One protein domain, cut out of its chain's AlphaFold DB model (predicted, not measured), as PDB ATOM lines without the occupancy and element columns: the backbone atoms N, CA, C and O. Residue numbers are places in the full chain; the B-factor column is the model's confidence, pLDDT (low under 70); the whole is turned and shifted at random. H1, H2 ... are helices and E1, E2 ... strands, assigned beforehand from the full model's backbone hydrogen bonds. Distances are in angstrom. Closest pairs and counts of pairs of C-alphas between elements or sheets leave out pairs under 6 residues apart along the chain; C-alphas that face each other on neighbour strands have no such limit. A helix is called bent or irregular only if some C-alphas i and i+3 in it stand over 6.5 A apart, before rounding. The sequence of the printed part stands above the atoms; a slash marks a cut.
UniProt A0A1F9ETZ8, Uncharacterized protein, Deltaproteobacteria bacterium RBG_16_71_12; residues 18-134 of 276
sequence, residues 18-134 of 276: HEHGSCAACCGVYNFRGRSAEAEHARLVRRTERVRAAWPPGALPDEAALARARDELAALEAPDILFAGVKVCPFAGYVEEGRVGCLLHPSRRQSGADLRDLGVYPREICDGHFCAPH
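What this domain is: This is residues 18 to 134 of the 276 residues of an uncharacterized protein of Deltaproteobacteria bacterium RBG_16_71_12 (UniProt A0A1F9ETZ8). A small strand hairpin, E1 and E2, lies near the middle, with H1 of a long helical hairpin, H1 and H2, packed on E1; loops and short H3 lie on the side away from H1. The printed part has 117 residues, in order H1, H2, E1, E2, H3, the strands antiparallel. It is mostly helix, though named elements hold just 51 residues, and compact: radius of gyration of the C-alphas 13.6 A, spans 36 by 32 by 27 A.

Where its parts are: E1 is residues 92 to 96, E2 99 to 102. H1, residues 37 to 54, begins at C-alpha (5.232, 35.276, 46.002) and measures 25.9 A; H2, 63 to 80, 26.0 A. H3, 123 to 128, ends at C-alpha (-16.710, 22.828, 31.182).

How they stand to each other: N 95 and O 99 of hairpin E1 and E2 are 2.9 A apart, within hydrogen-bond range. The closest C-alphas of H1 and E1, Leu 44 and Gly 93, are 4.5 A apart. H1 touches H2 with residues 47 to 54 alone, closest C-alphas Ala 54 and Ala 65, 5.2 A, at a shallow tilt of 22 degrees, opposite ways. H3 is apart from H1, H2 and E1. Every O i to N i+4 pair is within hydrogen-bond range in H1 and H3, 12 of 14 in H2, which is irregular: C-alphas 76 and 79 are 7.2 A apart.

The domain as a whole: The farthest C-alphas, Gly 58 and Phe 83, are 36.5 A apart. The printed part has no cut; links H2 to E1 and E2 to H3 are long. No printed residue is under 70 in pLDDT.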
ATOM      1  N   HIS A  18      -6.494  36.749  30.709       86.12
ATOM      2  CA  HIS A  18      -6.642  37.940  29.880       86.12
ATOM      3  C   HIS A  18      -5.253  38.463  29.489       86.12
ATOM      4  O   HIS A  18      -4.245  37.784  29.712       86.12
ATOM      5  N   GLU A  19      -5.204  39.628  28.847       83.38
ATOM      6  CA  GLU A  19      -3.979  40.204  28.283       83.38
ATOM      7  C   GLU A  19      -2.883  40.440  29.333       83.38
ATOM      8  O   GLU A  19      -1.717  40.146  29.087       83.38
ATOM      9  N   HIS A  20      -3.255  40.909  30.527       83.94
ATOM     10  CA  HIS A  20      -2.297  41.363  31.542       83.94
ATOM     11  C   HIS A  20      -2.271  40.512  32.814       83.94
ATOM     12  O   HIS A  20      -1.505  40.806  33.730       83.94
ATOM     13  N   GLY A  21      -3.089  39.464  32.894       90.62
ATOM     14  CA  GLY A  21      -3.245  38.664  34.102       90.62
ATOM     15  C   GLY A  21      -3.778  37.268  33.818       90.62
ATOM     16  O   GLY A  21      -4.345  36.969  32.761       90.62
ATOM     17  N   SER A  22      -3.527  36.371  34.766       93.88
ATOM     18  CA  SER A  22      -3.884  34.960  34.635       93.88
ATOM     19  C   SER A  22      -4.159  34.324  35.992       93.88
ATOM     20  O   SER A  22      -3.605  34.734  37.011       93.88
ATOM     21  N   CYS A  23      -5.042  33.332  36.001       93.75
ATOM     22  CA  CYS A  23      -5.463  32.613  37.193       93.75
ATOM     23  C   CYS A  23      -5.412  31.103  36.941       93.75
ATOM     24  O   CYS A  23      -5.832  30.621  35.888       93.75
ATOM     25  N   ALA A  24      -4.945  30.348  37.936       92.94
ATOM     26  CA  ALA A  24      -5.031  28.887  37.956       92.94
ATOM     27  C   ALA A  24      -5.536  28.356  39.305       92.94
ATOM     28  O   ALA A  24      -5.156  27.269  39.739       92.94
ATOM     29  N   ALA A  25      -6.421  29.106  39.968       91.88
ATOM     30  CA  ALA A  25      -7.000  28.719  41.254       91.88
ATOM     31  C   ALA A  25      -7.681  27.342  41.209       91.88
ATOM     32  O   ALA A  25      -7.445  26.522  42.092       91.88
ATOM     33  N   CYS A  26      -8.430  27.040  40.140       90.44
ATOM     34  CA  CYS A  26      -9.069  25.731  39.941       90.44
ATOM     35  C   CYS A  26      -8.058  24.575  39.837       90.44
ATOM     36  O   CYS A  26      -8.411  23.424  40.070       90.44
ATOM     37  N   CYS A  27      -6.795  24.866  39.508       93.56
ATOM     38  CA  CYS A  27      -5.706  23.888  39.496       93.56
ATOM     39  C   CYS A  27      -5.013  23.741  40.863       93.56
ATOM     40  O   CYS A  27      -4.017  23.023  40.959       93.56
ATOM     41  N   GLY A  28      -5.487  24.435  41.902       92.62
ATOM     42  CA  GLY A  28      -4.965  24.337  43.264       92.62
ATOM     43  C   GLY A  28      -3.639  25.063  43.496       92.62
ATOM     44  O   GLY A  28      -2.939  24.740  44.449       92.62
ATOM     45  N   VAL A  29      -3.261  26.040  42.658       92.38
ATOM     46  CA  VAL A  29      -1.952  26.727  42.773       92.38
ATOM     47  C   VAL A  29      -1.768  27.511  44.079       92.38
ATOM     48  O   VAL A  29      -0.637  27.753  44.480       92.38
ATOM     49  N   TYR A  30      -2.861  27.838  44.777       89.31
ATOM     50  CA  TYR A  30      -2.844  28.533  46.070       89.31
ATOM     51  C   TYR A  30      -2.932  27.595  47.290       89.31
ATOM     52  O   TYR A  30      -2.927  28.072  48.423       89.31
ATOM     53  N   ASN A  31      -3.018  26.273  47.085       91.94
ATOM     54  CA  ASN A  31      -3.213  25.273  48.143       91.94
ATOM     55  C   ASN A  31      -1.881  24.762  48.730       91.94
ATOM     56  O   ASN A  31      -1.601  23.562  48.733       91.94
ATOM     57  N   PHE A  32      -1.043  25.680  49.211       92.56
ATOM     58  CA  PHE A  32       0.288  25.378  49.746       92.56
ATOM     59  C   PHE A  32       0.540  26.090  51.073       92.56
ATOM     60  O   PHE A  32       0.015  27.184  51.286       92.56
ATOM     61  N   ARG A  33       1.365  25.504  51.952       89.12
ATOM     62  CA  ARG A  33       1.788  26.163  53.201       89.12
ATOM     63  C   ARG A  33       2.679  27.372  52.897       89.12
ATOM     64  O   ARG A  33       2.481  28.441  53.470       89.12
ATOM     65  N   GLY A  34       3.620  27.230  51.960       87.00
ATOM     66  CA  GLY A  34       4.440  28.336  51.453       87.00
ATOM     67  C   GLY A  34       3.673  29.253  50.493       87.00
ATOM     68  O   GLY A  34       3.589  28.957  49.301       87.00
ATOM     69  N   ARG A  35       3.141  30.376  51.004       82.56
ATOM     70  CA  ARG A  35       2.277  31.327  50.262       82.56
ATOM     71  C   ARG A  35       2.946  32.647  49.854       82.56
ATOM     72  O   ARG A  35       2.274  33.538  49.342       82.56
ATOM     73  N   SER A  36       4.246  32.802  50.099       85.25
ATOM     74  CA  SER A  36       5.013  33.954  49.602       85.25
ATOM     75  C   SER A  36       5.044  33.962  48.070       85.25
ATOM     76  O   SER A  36       5.075  32.885  47.465       85.25
ATOM     77  N   ALA A  37       5.127  35.143  47.456       86.25
ATOM     78  CA  ALA A  37       5.232  35.276  46.002       86.25
ATOM     79  C   ALA A  37       6.451  34.520  45.442       86.25
ATOM     80  O   ALA A  37       6.374  33.915  44.376       86.25
ATOM     81  N   GLU A  38       7.549  34.482  46.196       91.12
ATOM     82  CA  GLU A  38       8.791  33.794  45.851       91.12
ATOM     83  C   GLU A  38       8.594  32.271  45.807       91.12
ATOM     84  O   GLU A  38       8.966  31.620  44.832       91.12
ATOM     85  N   ALA A  39       7.961  31.696  46.837       92.25
ATOM     86  CA  ALA A  39       7.642  30.267  46.885       92.25
ATOM     87  C   ALA A  39       6.653  29.845  45.785       92.25
ATOM     88  O   ALA A  39       6.818  28.779  45.183       92.25
ATOM     89  N   GLU A  40       5.638  30.670  45.504       91.88
ATOM     90  CA  GLU A  40       4.711  30.441  44.392       91.88
ATOM     91  C   GLU A  40       5.457  30.467  43.052       91.88
ATOM     92  O   GLU A  40       5.349  29.525  42.263       91.88
ATOM     93  N   HIS A  41       6.275  31.495  42.824       93.56
ATOM     94  CA  HIS A  41       7.071  31.642  41.611       93.56
ATOM     95  C   HIS A  41       8.010  30.448  41.394       93.56
ATOM     96  O   HIS A  41       7.968  29.819  40.337       93.56
ATOM     97  N   ALA A  42       8.792  30.069  42.410       95.44
ATOM     98  CA  ALA A  42       9.718  28.940  42.336       95.44
ATOM     99  C   ALA A  42       9.005  27.619  42.001       95.44
ATOM    100  O   ALA A  42       9.520  26.786  41.251       95.44
ATOM    101  N   ARG A  43       7.791  27.423  42.527       96.25
ATOM    102  CA  ARG A  43       6.958  26.256  42.220       96.25
ATOM    103  C   ARG A  43       6.462  26.261  40.782       96.25
ATOM    104  O   ARG A  43       6.578  25.242  40.103       96.25
ATOM    105  N   LEU A  44       5.939  27.389  40.308       96.06
ATOM    106  CA  LEU A  44       5.463  27.526  38.932       96.06
ATOM    107  C   LEU A  44       6.605  27.346  37.919       96.06
ATOM    108  O   LEU A  44       6.412  26.638  36.932       96.06
ATOM    109  N   VAL A  45       7.793  27.903  38.189       97.00
ATOM    110  CA  VAL A  45       9.004  27.700  37.370       97.00
ATOM    111  C   VAL A  45       9.376  26.223  37.314       97.00
ATOM    112  O   VAL A  45       9.442  25.658  36.223       97.00
ATOM    113  N   ARG A  46       9.517  25.563  38.470       97.62
ATOM    114  CA  ARG A  46       9.878  24.139  38.541       97.62
ATOM    115  C   ARG A  46       8.923  23.257  37.735       97.62
ATOM    116  O   ARG A  46       9.366  22.373  37.004       97.62
ATOM    117  N   ARG A  47       7.611  23.486  37.857       97.31
ATOM    118  CA  ARG A  47       6.597  22.754  37.080       97.31
ATOM    119  C   ARG A  47       6.764  22.996  35.584       97.31
ATOM    120  O   ARG A  47       6.778  22.040  34.811       97.31
ATOM    121  N   THR A  48       6.934  24.253  35.176       96.94
ATOM    122  CA  THR A  48       7.157  24.619  33.772       96.94
ATOM    123  C   THR A  48       8.391  23.943  33.195       96.94
ATOM    124  O   THR A  48       8.301  23.340  32.128       96.94
ATOM    125  N   GLU A  49       9.526  24.011  33.884       96.94
ATOM    126  CA  GLU A  49      10.783  23.406  33.439       96.94
ATOM    127  C   GLU A  49      10.664  21.892  33.320       96.94
ATOM    128  O   GLU A  49      11.027  21.320  32.293       96.94
ATOM    129  N   ARG A  50      10.076  21.238  34.328       97.25
ATOM    130  CA  ARG A  50       9.896  19.786  34.322       97.25
ATOM    131  C   ARG A  50       9.025  19.319  33.159       97.25
ATOM    132  O   ARG A  50       9.368  18.350  32.487       97.25
ATOM    133  N   VAL A  51       7.919  20.012  32.898       95.00
ATOM    134  CA  VAL A  51       7.023  19.670  31.785       95.00
ATOM    135  C   VAL A  51       7.669  19.982  30.439       95.00
ATOM    136  O   VAL A  51       7.518  19.197  29.510       95.00
ATOM    137  N   ARG A  52       8.423  21.082  30.316       93.94
ATOM    138  CA  ARG A  52       9.175  21.400  29.089       93.94
ATOM    139  C   ARG A  52      10.281  20.385  28.805       93.94
ATOM    140  O   ARG A  52      10.522  20.093  27.643       93.94
ATOM    141  N   ALA A  53      10.918  19.832  29.835       95.56
ATOM    142  CA  ALA A  53      11.892  18.757  29.671       95.56
ATOM    143  C   ALA A  53      11.230  17.450  29.196       95.56
ATOM    144  O   ALA A  53      11.776  16.769  28.335       95.56
ATOM    145  N   ALA A  54      10.045  17.121  29.723       95.00
ATOM    146  CA  ALA A  54       9.287  15.932  29.327       95.00
ATOM    147  C   ALA A  54       8.595  16.071  27.958       95.00
ATOM    148  O   ALA A  54       8.423  15.083  27.252       95.00
ATOM    149  N   TRP A  55       8.201  17.287  27.579       92.62
ATOM    150  CA  TRP A  55       7.574  17.586  26.295       92.62
ATOM    151  C   TRP A  55       8.118  18.900  25.710       92.62
ATOM    152  O   TRP A  55       7.494  19.964  25.860       92.62
ATOM    153  N   PRO A  56       9.293  18.837  25.053       90.31
ATOM    154  CA  PRO A  56       9.939  20.004  24.465       90.31
ATOM    155  C   PRO A  56       9.105  20.654  23.350       90.31
ATOM    156  O   PRO A  56       8.351  19.968  22.652       90.31
ATOM    157  N   PRO A  57       9.241  21.974  23.123       85.06
ATOM    158  CA  PRO A  57       8.606  22.639  21.987       85.06
ATOM    159  C   PRO A  57       8.978  21.974  20.653       85.06
ATOM    160  O   PRO A  57      10.148  21.719  20.387       85.06
ATOM    161  N   GLY A  58       7.976  21.697  19.816       84.62
ATOM    162  CA  GLY A  58       8.159  21.041  18.514       84.62
ATOM    163  C   GLY A  58       8.265  19.510  18.564       84.62
ATOM    164  O   GLY A  58       8.230  18.880  17.510       84.62
ATOM    165  N   ALA A  59       8.336  18.898  19.750       87.00
ATOM    166  CA  ALA A  59       8.314  17.446  19.891       87.00
ATOM    167  C   ALA A  59       6.884  16.879  19.877       87.00
ATOM    168  O   ALA A  59       5.926  17.507  20.349       87.00
ATOM    169  N   LEU A  60       6.754  15.644  19.384       88.38
ATOM    170  CA  LEU A  60       5.563  14.828  19.615       88.38
ATOM    171  C   LEU A  60       5.409  14.546  21.121       88.38
ATOM    172  O   LEU A  60       6.414  14.478  21.833       88.38
ATOM    173  N   PRO A  61       4.171  14.417  21.622       88.94
ATOM    174  CA  PRO A  61       3.949  14.166  23.036       88.94
ATOM    175  C   PRO A  61       4.438  12.771  23.438       88.94
ATOM    176  O   PRO A  61       4.047  11.772  22.838       88.94
ATOM    177  N   ASP A  62       5.258  12.712  24.486       92.69
ATOM    178  CA  ASP A  62       5.568  11.481  25.214       92.69
ATOM    179  C   ASP A  62       4.735  11.472  26.503       92.69
ATOM    180  O   ASP A  62       5.103  12.058  27.527       92.69
ATOM    181  N   GLU A  63       3.571  10.827  26.442       94.38
ATOM    182  CA  GLU A  63       2.663  10.721  27.585       94.38
ATOM    183  C   GLU A  63       3.306  10.002  28.775       94.38
ATOM    184  O   GLU A  63       3.028  10.350  29.923       94.38
ATOM    185  N   ALA A  64       4.215   9.051  28.533       96.62
ATOM    186  CA  ALA A  64       4.910   8.345  29.601       96.62
ATOM    187  C   ALA A  64       5.914   9.264  30.312       96.62
ATOM    188  O   ALA A  64       6.015   9.231  31.541       96.62
ATOM    189  N   ALA A  65       6.636  10.115  29.575       96.69
ATOM    190  CA  ALA A  65       7.488  11.146  30.170       96.69
ATOM    191  C   ALA A  65       6.678  12.177  30.962       96.69
ATOM    192  O   ALA A  65       7.073  12.548  32.069       96.69
ATOM    193  N   LEU A  66       5.525  12.602  30.441       96.50
ATOM    194  CA  LEU A  66       4.625  13.523  31.137       96.50
ATOM    195  C   LEU A  66       4.016  12.903  32.402       96.50
ATOM    196  O   LEU A  66       3.936  13.579  33.428       96.50
ATOM    197  N   ALA A  67       3.641  11.623  32.370       97.12
ATOM    198  CA  ALA A  67       3.159  10.899  33.543       97.12
ATOM    199  C   ALA A  67       4.243  10.793  34.630       97.12
ATOM    200  O   ALA A  67       3.973  11.096  35.790       97.12
ATOM    201  N   ARG A  68       5.494  10.475  34.258       97.69
ATOM    202  CA  ARG A  68       6.628  10.500  35.204       97.69
ATOM    203  C   ARG A  68       6.836  11.893  35.798       97.69
ATOM    204  O   ARG A  68       6.930  12.039  37.013       97.69
ATOM    205  N   ALA A  69       6.830  12.931  34.959       97.56
ATOM    206  CA  ALA A  69       6.941  14.318  35.402       97.56
ATOM    207  C   ALA A  69       5.840  14.707  36.404       97.56
ATOM    208  O   ALA A  69       6.136  15.362  37.406       97.56
ATOM    209  N   ARG A  70       4.590  14.295  36.155       97.38
ATOM    210  CA  ARG A  70       3.459  14.489  37.073       97.38
ATOM    211  C   ARG A  70       3.723  13.844  38.424       97.38
ATOM    212  O   ARG A  70       3.563  14.516  39.438       97.38
ATOM    213  N   ASP A  71       4.092  12.567  38.429       97.38
ATOM    214  CA  ASP A  71       4.237  11.780  39.655       97.38
ATOM    215  C   ASP A  71       5.398  12.303  40.509       97.38
ATOM    216  O   ASP A  71       5.253  12.467  41.720       97.38
ATOM    217  N   GLU A  72       6.512  12.679  39.878       97.56
ATOM    218  CA  GLU A  72       7.651  13.306  40.553       97.56
ATOM    219  C   GLU A  72       7.287  14.664  41.170       97.56
ATOM    220  O   GLU A  72       7.624  14.932  42.324       97.56
ATOM    221  N   LEU A  73       6.581  15.526  40.426       97.75
ATOM    222  CA  LEU A  73       6.121  16.819  40.941       97.75
ATOM    223  C   LEU A  73       5.111  16.642  42.080       97.75
ATOM    224  O   LEU A  73       5.210  17.333  43.090       97.75
ATOM    225  N   ALA A  74       4.164  15.711  41.938       95.69
ATOM    226  CA  ALA A  74       3.164  15.419  42.958       95.69
ATOM    227  C   ALA A  74       3.815  14.904  44.250       95.69
ATOM    228  O   ALA A  74       3.481  15.387  45.329       95.69
ATOM    229  N   ALA A  75       4.774  13.979  44.148       96.50
ATOM    230  CA  ALA A  75       5.507  13.454  45.298       96.50
ATOM    231  C   ALA A  75       6.343  14.537  45.995       96.50
ATOM    232  O   ALA A  75       6.337  14.626  47.222       96.50
ATOM    233  N   LEU A  76       7.020  15.390  45.219       96.50
ATOM    234  CA  LEU A  76       7.818  16.499  45.744       96.50
ATOM    235  C   LEU A  76       6.963  17.537  46.484       96.50
ATOM    236  O   LEU A  76       7.396  18.106  47.482       96.50
ATOM    237  N   GLU A  77       5.765  17.819  45.975       95.81
ATOM    238  CA  GLU A  77       4.905  18.892  46.477       95.81
ATOM    239  C   GLU A  77       3.925  18.443  47.564       95.81
ATOM    240  O   GLU A  77       3.472  19.284  48.341       95.81
ATOM    241  N   ALA A  78       3.620  17.144  47.658       94.56
ATOM    242  CA  ALA A  78       2.672  16.589  48.624       94.56
ATOM    243  C   ALA A  78       2.921  17.023  50.084       94.56
ATOM    244  O   ALA A  78       1.946  17.391  50.746       94.56
ATOM    245  N   PRO A  79       4.169  17.072  50.599       93.81
ATOM    246  CA  PRO A  79       4.429  17.516  51.972       93.81
ATOM    247  C   PRO A  79       4.079  18.987  52.237       93.81
ATOM    248  O   PRO A  79       3.970  19.393  53.391       93.81
ATOM    249  N   ASP A  80       3.911  19.801  51.196       93.25
ATOM    250  CA  ASP A  80       3.643  21.241  51.288       93.25
ATOM    251  C   ASP A  80       2.173  21.591  50.985       93.25
ATOM    252  O   ASP A  80       1.756  22.734  51.171       93.25
ATOM    253  N   ILE A  81       1.358  20.618  50.557       93.12
ATOM    254  CA  ILE A  81      -0.076  20.818  50.311       93.12
ATOM    255  C   ILE A  81      -0.791  21.136  51.628       93.12
ATOM    256  O   ILE A  81      -0.632  20.421  52.625       93.12
ATOM    257  N   LEU A  82      -1.585  22.209  51.617       90.25
ATOM    258  CA  LEU A  82      -2.282  22.709  52.801       90.25
ATOM    259  C   LEU A  82      -3.535  21.878  53.115       90.25
ATOM    260  O   LEU A  82      -3.661  21.366  54.226       90.25
ATOM    261  N   PHE A  83      -4.413  21.677  52.128       88.62
ATOM    262  CA  PHE A  83      -5.628  20.871  52.265       88.62
ATOM    263  C   PHE A  83      -5.586  19.650  51.353       88.62
ATOM    264  O   PHE A  83      -5.606  19.780  50.129       88.62
ATOM    265  N   ALA A  84      -5.574  18.456  51.945       86.62
ATOM    266  CA  ALA A  84      -5.504  17.192  51.210       86.62
ATOM    267  C   ALA A  84      -6.733  16.946  50.314       86.62
ATOM    268  O   ALA A  84      -6.617  16.318  49.260       86.62
ATOM    269  N   GLY A  85      -7.905  17.460  50.712       84.94
ATOM    270  CA  GLY A  85      -9.137  17.364  49.923       84.94
ATOM    271  C   GLY A  85      -9.123  18.195  48.633       84.94
ATOM    272  O   GLY A  85      -9.833  17.870  47.682       84.94
ATOM    273  N   VAL A  86      -8.285  19.232  48.558       86.75
ATOM    274  CA  VAL A  86      -8.198  20.120  47.394       86.75
ATOM    275  C   VAL A  86      -7.098  19.620  46.460       86.75
ATOM    276  O   VAL A  86      -5.908  19.683  46.772       86.75
ATOM    277  N   LYS A  87      -7.489  19.117  45.283       90.94
ATOM    278  CA  LYS A  87      -6.531  18.596  44.299       90.94
ATOM    279  C   LYS A  87      -5.642  19.713  43.759       90.94
ATOM    280  O   LYS A  87      -6.106  20.812  43.459       90.94
ATOM    281  N   VAL A  88      -4.368  19.386  43.577       95.44
ATOM    282  CA  VAL A  88      -3.366  20.286  43.008       95.44
ATOM    283  C   VAL A  88      -2.831  19.672  41.724       95.44
ATOM    284  O   VAL A  88      -2.251  18.593  41.755       95.44
ATOM    285  N   CYS A  89      -3.028  20.351  40.595       96.81
ATOM    286  CA  CYS A  89      -2.565  19.875  39.296       96.81
ATOM    287  C   CYS A  89      -1.073  20.196  39.098       96.81
ATOM    288  O   CYS A  89      -0.726  21.382  39.040       96.81
ATOM    289  N   PRO A  90      -0.190  19.194  38.909       96.75
ATOM    290  CA  PRO A  90       1.234  19.436  38.652       96.75
ATOM    291  C   PRO A  90       1.515  20.160  37.329       96.75
ATOM    292  O   PRO A  90       2.578  20.745  37.151       96.75
ATOM    293  N   PHE A  91       0.551  20.159  36.407       97.00
ATOM    294  CA  PHE A  91       0.673  20.784  35.090       97.00
ATOM    295  C   PHE A  91       0.226  22.252  35.039       97.00
ATOM    296  O   PHE A  91       0.161  22.834  33.955       97.00
ATOM    297  N   ALA A  92      -0.089  22.866  36.182       96.12
ATOM    298  CA  ALA A  92      -0.314  24.306  36.266       96.12
ATOM    299  C   ALA A  92       1.013  25.039  36.512       96.12
ATOM    300  O   ALA A  92       1.574  24.946  37.607       96.12
ATOM    301  N   GLY A  93       1.493  25.764  35.500       95.75
ATOM    302  CA  GLY A  93       2.763  26.498  35.510       95.75
ATOM    303  C   GLY A  93       2.727  27.721  34.593       95.75
ATOM    304  O   GLY A  93       1.667  28.101  34.101       95.75
ATOM    305  N   TYR A  94       3.875  28.346  34.345       94.62
ATOM    306  CA  TYR A  94       4.003  29.449  33.392       94.62
ATOM    307  C   TYR A  94       3.865  28.977  31.941       94.62
ATOM    308  O   TYR A  94       4.715  28.239  31.432       94.62
ATOM    309  N   VAL A  95       2.793  29.413  31.279       91.75
ATOM    310  CA  VAL A  95       2.543  29.182  29.845       91.75
ATOM    311  C   VAL A  95       3.285  30.201  28.980       91.75
ATOM    312  O   VAL A  95       3.736  29.858  27.892       91.75
ATOM    313  N   GLU A  96       3.475  31.407  29.510       88.56
ATOM    314  CA  GLU A  96       4.262  32.523  28.979       88.56
ATOM    315  C   GLU A  96       4.912  33.249  30.172       88.56
ATOM    316  O   GLU A  96       4.612  32.938  31.329       88.56
ATOM    317  N   GLU A  97       5.803  34.206  29.917       85.31
ATOM    318  CA  GLU A  97       6.449  34.982  30.980       85.31
ATOM    319  C   GLU A  97       5.404  35.670  31.875       85.31
ATOM    320  O   GLU A  97       4.533  36.398  31.405       85.31
ATOM    321  N   GLY A  98       5.432  35.366  33.177       83.81
ATOM    322  CA  GLY A  98       4.497  35.927  34.158       83.81
ATOM    323  C   GLY A  98       3.035  35.462  34.039       83.81
ATOM    324  O   GLY A  98       2.219  35.863  34.872       83.81
ATOM    325  N   ARG A  99       2.690  34.600  33.067       91.81
ATOM    326  CA  ARG A  99       1.325  34.082  32.860       91.81
ATOM    327  C   ARG A  99       1.222  32.613  33.237       91.81
ATOM    328  O   ARG A  99       1.840  31.754  32.612       91.81
ATOM    329  N   VAL A 100       0.412  32.317  34.244       94.12
ATOM    330  CA  VAL A 100       0.155  30.972  34.764       94.12
ATOM    331  C   VAL A 100      -1.012  30.323  34.017       94.12
ATOM    332  O   VAL A 100      -2.005  30.979  33.737       94.12
ATOM    333  N   GLY A 101      -0.937  29.031  33.710       93.25
ATOM    334  CA  GLY A 101      -2.007  28.276  33.060       93.25
ATOM    335  C   GLY A 101      -1.703  26.781  32.953       93.25
ATOM    336  O   GLY A 101      -0.731  26.284  33.518       93.25
ATOM    337  N   CYS A 102      -2.547  26.052  32.222       93.88
ATOM    338  CA  CYS A 102      -2.347  24.625  31.978       93.88
ATOM    339  C   CYS A 102      -1.306  24.401  30.872       93.88
ATOM    340  O   CYS A 102      -1.490  24.831  29.733       93.88
ATOM    341  N   LEU A 103      -0.229  23.690  31.211       94.25
ATOM    342  CA  LEU A 103       0.874  23.363  30.304       94.25
ATOM    343  C   LEU A 103       0.522  22.262  29.290       94.25
ATOM    344  O   LEU A 103       1.251  22.091  28.314       94.25
ATOM    345  N   LEU A 104      -0.584  21.544  29.516       93.62
ATOM    346  CA  LEU A 104      -1.111  20.486  28.643       93.62
ATOM    347  C   LEU A 104      -2.283  20.943  27.768       93.62
ATOM    348  O   LEU A 104      -2.842  20.144  27.023       93.62
ATOM    349  N   HIS A 105      -2.698  22.205  27.885       90.50
ATOM    350  CA  HIS A 105      -3.856  22.701  27.155       90.50
ATOM    351  C   HIS A 105      -3.569  22.722  25.642       90.50
ATOM    352  O   HIS A 105      -2.514  23.232  25.246       90.50
ATOM    353  N   PRO A 106      -4.496  22.254  24.783       88.88
ATOM    354  CA  PRO A 106      -4.245  22.091  23.347       88.88
ATOM    355  C   PRO A 106      -3.860  23.401  22.650       88.88
ATOM    356  O   PRO A 106      -3.001  23.413  21.774       88.88
ATOM    357  N   SER A 107      -4.395  24.540  23.106       86.62
ATOM    358  CA  SER A 107      -4.033  25.867  22.572       86.62
ATOM    359  C   SER A 107      -2.578  26.294  22.821       86.62
ATOM    360  O   SER A 107      -2.155  27.336  22.328       86.62
ATOM    361  N   ARG A 108      -1.806  25.539  23.610       83.00
ATOM    362  CA  ARG A 108      -0.413  25.866  23.964       83.00
ATOM    363  C   ARG A 108       0.611  25.169  23.079       83.00
ATOM    364  O   ARG A 108       1.813  25.277  23.344       83.00
ATOM    365  N   ARG A 109       0.166  24.397  22.088       77.25
ATOM    366  CA  ARG A 109       1.031  23.544  21.272       77.25
ATOM    367  C   ARG A 109       0.575  23.556  19.823       77.25
ATOM    368  O   ARG A 109      -0.614  23.530  19.534       77.25
ATOM    369  N   GLN A 110       1.543  23.528  18.913       75.44
ATOM    370  CA  GLN A 110       1.283  23.503  17.474       75.44
ATOM    371  C   GLN A 110       0.560  22.225  17.027       75.44
ATOM    372  O   GLN A 110      -0.233  22.271  16.095       75.44
ATOM    373  N   SER A 111       0.802  21.095  17.702       76.81
ATOM    374  CA  SER A 111       0.132  19.827  17.400       76.81
ATOM    375  C   SER A 111      -1.358  19.826  17.752       76.81
ATOM    376  O   SER A 111      -2.073  18.939  17.300       76.81
ATOM    377  N   GLY A 112      -1.821  20.763  18.591       82.81
ATOM    378  CA  GLY A 112      -3.198  20.800  19.085       82.81
ATOM    379  C   GLY A 112      -3.593  19.606  19.961       82.81
ATOM    380  O   GLY A 112      -4.771  19.456  20.273       82.81
ATOM    381  N   ALA A 113      -2.636  18.756  20.355       87.00
ATOM    382  CA  ALA A 113      -2.902  17.581  21.175       87.00
ATOM    383  C   ALA A 113      -3.447  17.996  22.549       87.00
ATOM    384  O   ALA A 113      -2.822  18.784  23.263       87.00
ATOM    385  N   ASP A 114      -4.608  17.456  22.911       91.75
ATOM    386  CA  ASP A 114      -5.232  17.690  24.207       91.75
ATOM    387  C   ASP A 114      -4.850  16.571  25.175       91.75
ATOM    388  O   ASP A 114      -5.379  15.465  25.098       91.75
ATOM    389  N   LEU A 115      -3.915  16.868  26.077       93.38
ATOM    390  CA  LEU A 115      -3.392  15.906  27.050       93.38
ATOM    391  C   LEU A 115      -3.925  16.165  28.461       93.38
ATOM    392  O   LEU A 115      -3.328  15.726  29.443       93.38
ATOM    393  N   ARG A 116      -5.029  16.911  28.592       93.94
ATOM    394  CA  ARG A 116      -5.592  17.273  29.903       93.94
ATOM    395  C   ARG A 116      -5.977  16.052  30.747       93.94
ATOM    396  O   ARG A 116      -5.908  16.158  31.967       93.94
ATOM    397  N   ASP A 117      -6.255  14.904  30.130       95.06
ATOM    398  CA  ASP A 117      -6.532  13.635  30.824       95.06
ATOM    399  C   ASP A 117      -5.340  13.089  31.631       95.06
ATOM    400  O   ASP A 117      -5.528  12.284  32.541       95.06
ATOM    401  N   LEU A 118      -4.113  13.568  31.381       94.94
ATOM    402  CA  LEU A 118      -2.959  13.261  32.237       94.94
ATOM    403  C   LEU A 118      -2.987  14.029  33.566       94.94
ATOM    404  O   LEU A 118      -2.254  13.673  34.495       94.94
ATOM    405  N   GLY A 119      -3.786  15.097  33.657       92.75
ATOM    406  CA  GLY A 119      -3.921  15.946  34.834       92.75
ATOM    407  C   GLY A 119      -4.656  15.287  36.001       92.75
ATOM    408  O   GLY A 119      -4.955  14.100  36.012       92.75
ATOM    409  N   VAL A 120      -4.942  16.085  37.034       92.50
ATOM    410  CA  VAL A 120      -5.698  15.614  38.216       92.50
ATOM    411  C   VAL A 120      -7.208  15.601  37.997       92.50
ATOM    412  O   VAL A 120      -7.933  14.969  38.763       92.50
ATOM    413  N   TYR A 121      -7.675  16.314  36.975       91.00
ATOM    414  CA  TYR A 121      -9.059  16.319  36.533       91.00
ATOM    415  C   TYR A 121      -9.101  15.837  35.083       91.00
ATOM    416  O   TYR A 121      -8.222  16.231  34.312       91.00
ATOM    417  N   PRO A 122     -10.114  15.047  34.703       91.00
ATOM    418  CA  PRO A 122     -10.319  14.668  33.315       91.00
ATOM    419  C   PRO A 122     -10.611  15.905  32.459       91.00
ATOM    420  O   PRO A 122     -11.085  16.939  32.962       91.00
ATOM    421  N   ARG A 123     -10.344  15.799  31.157       91.31
ATOM    422  CA  ARG A 123     -10.575  16.869  30.184       91.31
ATOM    423  C   ARG A 123     -12.003  17.392  30.253       91.31
ATOM    424  O   ARG A 123     -12.181  18.602  30.217       91.31
ATOM    425  N   GLU A 124     -13.000  16.521  30.397       90.00
ATOM    426  CA  GLU A 124     -14.418  16.904  30.397       90.00
ATOM    427  C   GLU A 124     -14.751  17.874  31.541       90.00
ATOM    428  O   GLU A 124     -15.513  18.823  31.354       90.00
ATOM    429  N   ILE A 125     -14.130  17.689  32.712       89.19
ATOM    430  CA  ILE A 125     -14.251  18.642  33.824       89.19
ATOM    431  C   ILE A 125     -13.502  19.931  33.486       89.19
ATOM    432  O   ILE A 125     -14.041  21.018  33.670       89.19
ATOM    433  N   CYS A 126     -12.271  19.831  32.981       89.38
ATOM    434  CA  CYS A 126     -11.460  21.009  32.674       89.38
ATOM    435  C   CYS A 126     -12.083  21.910  31.598       89.38
ATOM    436  O   CYS A 126     -11.877  23.120  31.635       89.38
ATOM    437  N   ASP A 127     -12.788  21.330  30.628       85.25
ATOM    438  CA  ASP A 127     -13.371  22.039  29.487       85.25
ATOM    439  C   ASP A 127     -14.633  22.821  29.862       85.25
ATOM    440  O   ASP A 127     -14.862  23.927  29.376       85.25
ATOM    441  N   GLY A 128     -15.434  22.258  30.765       82.19
ATOM    442  CA  GLY A 128     -16.710  22.828  31.182       82.19
ATOM    443  C   GLY A 128     -16.664  23.659  32.463       82.19
ATOM    444  O   GLY A 128     -17.671  24.274  32.818       82.19
ATOM    445  N   HIS A 129     -15.547  23.656  33.194       87.12
ATOM    446  CA  HIS A 129     -15.493  24.265  34.517       87.12
ATOM    447  C   HIS A 129     -15.175  25.762  34.478       87.12
ATOM    448  O   HIS A 129     -14.061  26.181  34.161       87.12
ATOM    449  N   PHE A 130     -16.138  26.561  34.933       88.19
ATOM    450  CA  PHE A 130     -15.961  27.977  35.228       88.19
ATOM    451  C   PHE A 130     -16.207  28.204  36.716       88.19
ATOM    452  O   PHE A 130     -17.217  27.771  37.267       88.19
ATOM    453  N   CYS A 131     -15.256  28.851  37.390       88.62
ATOM    454  CA  CYS A 131     -15.394  29.133  38.814       88.62
ATOM    455  C   CYS A 131     -16.483  30.181  39.072       88.62
ATOM    456  O   CYS A 131     -16.767  31.016  38.213       88.62
ATOM    457  N   ALA A 132     -17.010  30.185  40.297       89.00
ATOM    458  CA  ALA A 132     -18.090  31.060  40.743       89.00
ATOM    459  C   ALA A 132     -17.952  32.556  40.363       89.00
ATOM    460  O   ALA A 132     -18.958  33.155  39.980       89.00
ATOM    461  N   PRO A 133     -16.753  33.182  40.366       91.75
ATOM    462  CA  PRO A 133     -16.573  34.541  39.848       91.75
ATOM    463  C   PRO A 133     -17.094  34.799  38.426       91.75
ATOM    464  O   PRO A 133     -17.500  35.924  38.156       91.75
ATOM    465  N   HIS A 134     -17.128  33.800  37.535       91.94
ATOM    466  CA  HIS A 134     -17.682  33.962  36.182       91.94
ATOM    467  C   HIS A 134     -19.189  34.246  36.195       91.94
ATOM    468  O   HIS A 134     -19.670  34.987  35.342       91.94
TER     469      HIS A 134